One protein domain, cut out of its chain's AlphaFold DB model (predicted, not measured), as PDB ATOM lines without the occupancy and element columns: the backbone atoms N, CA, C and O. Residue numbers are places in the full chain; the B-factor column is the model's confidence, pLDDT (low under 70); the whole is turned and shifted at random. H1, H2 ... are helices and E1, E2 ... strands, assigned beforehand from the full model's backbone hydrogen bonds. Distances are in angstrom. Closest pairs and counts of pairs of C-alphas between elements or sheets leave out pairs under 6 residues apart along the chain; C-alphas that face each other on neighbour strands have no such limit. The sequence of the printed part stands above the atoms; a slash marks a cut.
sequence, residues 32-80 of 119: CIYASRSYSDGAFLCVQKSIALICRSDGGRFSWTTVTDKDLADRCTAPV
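AT A GLANCE: This is residues 32 to 80 of the 119 residues of the protein "DUF1496 domain-containing protein" of Bradyrhizobium betae (UniProt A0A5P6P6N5). A long three-stranded sheet, the meander E3, E4 and E5, each strand the antiparallel neighbour of the one before, makes the main slab. The small hairpin of E1 and E2 meets it near Cys 55, and the short helix H1 packs on it near Ile 51. The printed part has 49 residues, mostly strand, in the order E1, E2, E3, E4, E5, H1. It is only just compact, close to loose, with a radius of gyration of the C-alphas of 11.2 A, and spans 35 by 23 by 11 A.

IN THESE COORDINATES: E4, residues 51 to 58, is 21.4 A long; E5, 61 to 67, 18.0 A; E3, 44 to 48, 12.5 A. E1, 32 to 34, begins at (89.184, 142.849, 151.463); E2 is 37 to 39. H1, 70 to 74, ends at (110.930, 140.577, 148.033).

HOW THE PARTS SIT: E4 forms hairpins with E3, N 45 to O 53 at 2.9 A, and E5, N 56 to O 63 at 3.0 A. In the antiparallel hairpin E1 and E2, N 32 and O 39 are 2.9 A apart. The closest C-alphas of E1 and E5, Cys 32 and Phe 62, are 5.5 A apart. H1 is on the sheet, height 8.6 A, only just over E4, with 3 C-alphas falling on it. Every O i to N i+4 pair in H1 is within hydrogen-bond range.

THE WHOLE: The printed part has no cut, and no link is long. Residues 78 to 80 have pLDDT under 70.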
ATOM      1  N   CYS A  32      88.621 144.176 151.245       92.88
ATOM      2  CA  CYS A  32      89.184 142.849 151.463       92.88
ATOM      3  C   CYS A  32      89.314 142.579 152.963       92.88
ATOM      4  O   CYS A  32      89.756 143.445 153.714       92.88
ATOM      5  N   ILE A  33      88.985 141.364 153.399       92.81
ATOM      6  CA  ILE A  33      89.112 140.966 154.805       92.81
ATOM      7  C   ILE A  33      90.332 140.065 154.981       92.81
ATOM      8  O   ILE A  33      90.492 139.080 154.257       92.81
ATOM      9  N   TYR A  34      91.187 140.380 155.951       92.94
ATOM     10  CA  TYR A  34      92.289 139.516 156.380       92.94
ATOM     11  C   TYR A  34      92.442 139.598 157.901       92.94
ATOM     12  O   TYR A  34      92.454 140.691 158.460       92.94
ATOM     13  N   ALA A  35      92.522 138.450 158.581       91.12
ATOM     14  CA  ALA A  35      92.623 138.371 160.046       91.12
ATOM     15  C   ALA A  35      91.596 139.259 160.793       91.12
ATOM     16  O   ALA A  35      91.945 139.995 161.717       91.12
ATOM     17  N   SER A  36      90.330 139.212 160.359       88.94
ATOM     18  CA  SER A  36      89.215 139.998 160.919       88.94
ATOM     19  C   SER A  36      89.369 141.522 160.808       88.94
ATOM     20  O   SER A  36      88.723 142.263 161.544       88.94
ATOM     21  N   ARG A  37      90.220 142.006 159.895       90.19
ATOM     22  CA  ARG A  37      90.393 143.430 159.582       90.19
ATOM     23  C   ARG A  37      90.023 143.707 158.131       90.19
ATOM     24  O   ARG A  37      90.304 142.885 157.259       90.19
ATOM     25  N   SER A  38      89.424 144.870 157.901       92.31
ATOM     26  CA  SER A  38      89.056 145.363 156.575       92.31
ATOM     27  C   SER A  38      90.179 146.187 155.959       92.31
ATOM     28  O   SER A  38      90.801 147.009 156.632       92.31
ATOM     29  N   TYR A  39      90.411 145.980 154.668       92.69
ATOM     30  CA  TYR A  39      91.457 146.625 153.886       92.69
ATOM     31  C   TYR A  39      90.872 147.233 152.613       92.69
ATOM     32  O   TYR A  39      90.074 146.603 151.918       92.69
ATOM     33  N   SER A  40      91.273 148.466 152.313       91.75
ATOM     34  CA  SER A  40      90.856 149.184 151.111       91.75
ATOM     35  C   SER A  40      91.557 148.663 149.857       91.75
ATOM     36  O   SER A  40      92.522 147.897 149.928       91.75
ATOM     37  N   ASP A  41      91.101 149.141 148.702       93.00
ATOM     38  CA  ASP A  41      91.775 148.906 147.428       93.00
ATOM     39  C   ASP A  41      93.249 149.344 147.493       93.00
ATOM     40  O   ASP A  41      93.589 150.343 148.134       93.00
ATOM     41  N   GLY A  42      94.131 148.564 146.875       90.81
ATOM     42  CA  GLY A  42      95.578 148.771 146.878       90.81
ATOM     43  C   GLY A  42      96.304 148.365 148.166       90.81
ATOM     44  O   GLY A  42      97.533 148.455 148.213       90.81
ATOM     45  N   ALA A  43      95.605 147.900 149.208       92.94
ATOM     46  CA  ALA A  43      96.257 147.453 150.437       92.94
ATOM     47  C   ALA A  43      97.210 146.276 150.184       92.94
ATOM     48  O   ALA A  43      96.854 145.325 149.491       92.94
ATOM     49  N   PHE A  44      98.398 146.326 150.792       92.12
ATOM     50  CA  PHE A  44      99.476 145.354 150.615       92.12
ATOM     51  C   PHE A  44      99.776 144.619 151.925       92.12
ATOM     52  O   PHE A  44     100.023 145.257 152.951       92.12
ATOM     53  N   LEU A  45      99.787 143.286 151.890       91.69
ATOM     54  CA  LEU A  45     100.054 142.433 153.048       91.69
ATOM     55  C   LEU A  45     101.122 141.392 152.742       91.69
ATOM     56  O   LEU A  45     101.044 140.690 151.739       91.69
ATOM     57  N   CYS A  46     102.065 141.225 153.663       91.62
ATOM     58  CA  CYS A  46     103.006 140.112 153.647       91.62
ATOM     59  C   CYS A  46     102.439 138.949 154.451       91.62
ATOM     60  O   CYS A  46     102.231 139.080 155.657       91.62
ATOM     61  N   VAL A  47     102.197 137.817 153.791       89.31
ATOM     62  CA  VAL A  47     101.639 136.622 154.447       89.31
ATOM     63  C   VAL A  47     102.698 135.560 154.716       89.31
ATOM     64  O   VAL A  47     102.582 134.823 155.691       89.31
ATOM     65  N   GLN A  48     103.745 135.497 153.888       86.12
ATOM     66  CA  GLN A  48     104.931 134.659 154.089       86.12
ATOM     67  C   GLN A  48     106.164 135.330 153.464       86.12
ATOM     68  O   GLN A  48     106.055 136.365 152.802       86.12
ATOM     69  N   LYS A  49     107.346 134.730 153.659       85.31
ATOM     70  CA  LYS A  49     108.569 135.166 152.975       85.31
ATOM     71  C   LYS A  49     108.344 135.120 151.464       85.31
ATOM     72  O   LYS A  49     107.979 134.069 150.944       85.31
ATOM     73  N   SER A  50     108.577 136.241 150.788       85.31
ATOM     74  CA  SER A  50     108.385 136.372 149.339       85.31
ATOM     75  C   SER A  50     106.953 136.074 148.859       85.31
ATOM     76  O   SER A  50     106.755 135.763 147.689       85.31
ATOM     77  N   ILE A  51     105.945 136.160 149.737       87.56
ATOM     78  CA  ILE A  51     104.532 136.047 149.352       87.56
ATOM     79  C   ILE A  51     103.774 137.245 149.903       87.56
ATOM     80  O   ILE A  51     103.636 137.415 151.121       87.56
ATOM     81  N   ALA A  52     103.231 138.032 148.980       92.25
ATOM     82  CA  ALA A  52     102.398 139.173 149.294       92.25
ATOM     83  C   ALA A  52     101.004 139.058 148.677       92.25
ATOM     84  O   ALA A  52     100.819 138.439 147.627       92.25
ATOM     85  N   LEU A  53     100.035 139.699 149.320       93.56
ATOM     86  CA  LEU A  53      98.680 139.884 148.825       93.56
ATOM     87  C   LEU A  53      98.434 141.371 148.572       93.56
ATOM     88  O   LEU A  53      98.816 142.212 149.388       93.56
ATOM     89  N   ILE A  54      97.759 141.683 147.468       94.06
ATOM     90  CA  ILE A  54      97.201 143.010 147.205       94.06
ATOM     91  C   ILE A  54      95.689 142.903 147.156       94.06
ATOM     92  O   ILE A  54      95.149 142.051 146.450       94.06
ATOM     93  N   CYS A  55      95.013 143.777 147.888       94.81
ATOM     94  CA  CYS A  55      93.580 143.952 147.748       94.81
ATOM     95  C   CYS A  55      93.311 144.729 146.460       94.81
ATOM     96  O   CYS A  55      93.835 145.830 146.304       94.81
ATOM     97  N   ARG A  56      92.531 144.161 145.538       93.50
ATOM     98  CA  ARG A  56      92.083 144.863 144.331       93.50
ATOM     99  C   ARG A  56      90.573 144.973 144.282       93.50
ATOM    100  O   ARG A  56      89.881 143.998 144.583       93.50
ATOM    101  N   SER A  57      90.098 146.134 143.846       92.00
ATOM    102  CA  SER A  57      88.720 146.330 143.416       92.00
ATOM    103  C   SER A  57      88.573 146.013 141.919       92.00
ATOM    104  O   SER A  57      89.301 146.540 141.081       92.00
ATOM    105  N   ASP A  58      87.647 145.120 141.575       88.38
ATOM    106  CA  ASP A  58      87.255 144.818 140.195       88.38
ATOM    107  C   ASP A  58      85.727 144.851 140.089       88.38
ATOM    108  O   ASP A  58      85.020 144.044 140.700       88.38
ATOM    109  N   GLY A  59      85.199 145.854 139.384       83.00
ATOM    110  CA  GLY A  59      83.754 146.018 139.193       83.00
ATOM    111  C   GLY A  59      82.945 146.086 140.499       83.00
ATOM    112  O   GLY A  59      81.813 145.608 140.544       83.00
ATOM    113  N   GLY A  60      83.525 146.621 141.580       82.00
ATOM    114  CA  GLY A  60      82.894 146.696 142.906       82.00
ATOM    115  C   GLY A  60      83.043 145.437 143.768       82.00
ATOM    116  O   GLY A  60      82.590 145.422 144.912       82.00
ATOM    117  N   ARG A  61      83.707 144.391 143.264       87.00
ATOM    118  CA  ARG A  61      84.126 143.229 144.056       87.00
ATOM    119  C   ARG A  61      85.551 143.435 144.542       87.00
ATOM    120  O   ARG A  61      86.399 143.902 143.794       87.00
ATOM    121  N   PHE A  62      85.808 143.068 145.788       92.75
ATOM    122  CA  PHE A  62      87.133 143.155 146.389       92.75
ATOM    123  C   PHE A  62      87.698 141.749 146.544       92.75
ATOM    124  O   PHE A  62      87.053 140.877 147.127       92.75
ATOM    125  N   SER A  63      88.894 141.522 146.008       93.56
ATOM    126  CA  SER A  63      89.568 140.227 146.084       93.56
ATOM    127  C   SER A  63      91.047 140.384 146.402       93.56
ATOM    128  O   SER A  63      91.696 141.331 145.953       93.56
ATOM    129  N   TRP A  64      91.584 139.420 147.148       95.38
ATOM    130  CA  TRP A  64      93.019 139.292 147.349       95.38
ATOM    131  C   TRP A  64      93.666 138.669 146.119       95.38
ATOM    132  O   TRP A  64      93.333 137.550 145.733       95.38
ATOM    133  N   THR A  65      94.637 139.374 145.554       93.44
ATOM    134  CA  THR A  65      95.474 138.869 144.472       93.44
ATOM    135  C   THR A  65      96.865 138.590 145.011       93.44
ATOM    136  O   THR A  65      97.493 139.467 145.609       93.44
ATOM    137  N   THR A  66      97.361 137.377 144.784       92.56
ATOM    138  CA  THR A  66      98.750 137.031 145.093       92.56
ATOM    139  C   THR A  66      99.684 137.789 144.162       92.56
ATOM    140  O   THR A  66      99.531 137.760 142.942       92.56
ATOM    141  N   VAL A  67     100.665 138.465 144.743       88.44
ATOM    142  CA  VAL A  67     101.705 139.162 143.994       88.44
ATOM    143  C   VAL A  67     102.740 138.150 143.528       88.44
ATOM    144  O   VAL A  67     103.400 137.514 144.345       88.44
ATOM    145  N   THR A  68     102.893 138.024 142.213       78.88
ATOM    146  CA  THR A  68     103.962 137.236 141.578       78.88
ATOM    147  C   THR A  68     105.155 138.093 141.158       78.88
ATOM    148  O   THR A  68     106.166 137.558 140.713       78.88
ATOM    149  N   ASP A  69     105.030 139.419 141.260       82.69
ATOM    150  CA  ASP A  69     106.119 140.354 140.999       82.69
ATOM    151  C   ASP A  69     107.231 140.165 142.036       82.69
ATOM    152  O   ASP A  69     106.987 140.264 143.241       82.69
ATOM    153  N   LYS A  70     108.442 139.861 141.559       77.25
ATOM    154  CA  LYS A  70     109.575 139.504 142.418       77.25
ATOM    155  C   LYS A  70     109.985 140.670 143.314       77.25
ATOM    156  O   LYS A  70     110.243 140.455 144.492       77.25
ATOM    157  N   ASP A  71     110.009 141.888 142.784       81.12
ATOM    158  CA  ASP A  71     110.478 143.060 143.525       81.12
ATOM    159  C   ASP A  71     109.508 143.423 144.647       81.12
ATOM    160  O   ASP A  71     109.910 143.769 145.759       81.12
ATOM    161  N   LEU A  72     108.211 143.282 144.381       78.06
ATOM    162  CA  LEU A  72     107.177 143.552 145.359       78.06
ATOM    163  C   LEU A  72     107.035 142.412 146.380       78.06
ATOM    164  O   LEU A  72     106.834 142.682 147.564       78.06
ATOM    165  N   ALA A  73     107.211 141.158 145.959       78.62
ATOM    166  CA  ALA A  73     107.281 140.006 146.851       78.62
ATOM    167  C   ALA A  73     108.515 140.051 147.769       78.62
ATOM    168  O   ALA A  73     108.397 139.753 148.957       78.62
ATOM    169  N   ASP A  74     109.676 140.486 147.269       83.19
ATOM    170  CA  ASP A  74     110.930 140.577 148.033       83.19
ATOM    171  C   ASP A  74     110.858 141.596 149.184       83.19
ATOM    172  O   ASP A  74     111.602 141.487 150.163       83.19
ATOM    173  N   ARG A  75     109.901 142.536 149.145       84.81
ATOM    174  CA  ARG A  75     109.591 143.404 150.297       84.81
ATOM    175  C   ARG A  75     109.097 142.611 151.507       84.81
ATOM    176  O   ARG A  75     109.276 143.055 152.642       84.81
ATOM    177  N   CYS A  76     108.502 141.441 151.286       87.25
ATOM    178  CA  CYS A  76     108.082 140.521 152.334       87.25
ATOM    179  C   CYS A  76     109.261 139.671 152.800       87.25
ATOM    180  O   CYS A  76     109.401 138.490 152.472       87.25
ATOM    181  N   THR A  77     110.125 140.296 153.593       81.75
ATOM    182  CA  THR A  77     111.210 139.600 154.281       81.75
ATOM    183  C   THR A  77     110.654 138.791 155.450       81.75
ATOM    184  O   THR A  77     109.710 139.203 156.128       81.75
ATOM    185  N   ALA A  78     111.209 137.596 155.671       67.88
ATOM    186  CA  ALA A  78     110.858 136.807 156.846       67.88
ATOM    187  C   ALA A  78     111.126 137.644 158.106       67.88
ATOM    188  O   ALA A  78     112.143 138.347 158.135       67.88
ATOM    189  N   PRO A  79     110.267 137.568 159.139       64.81
ATOM    190  CA  PRO A  79     110.549 138.234 160.398       64.81
ATOM    191  C   PRO A  79     111.930 137.787 160.864       64.81
ATOM    192  O   PRO A  79     112.184 136.593 161.040       64.81
ATOM    193  N   VAL A  80     112.842 138.750 161.013       61.16
ATOM    194  CA  VAL A  80     114.145 138.486 161.612       61.16
ATOM    195  C   VAL A  80     113.822 138.026 163.022       61.16
ATOM    196  O   VAL A  80     113.296 138.802 163.820       61.16
TER     197      VAL A  80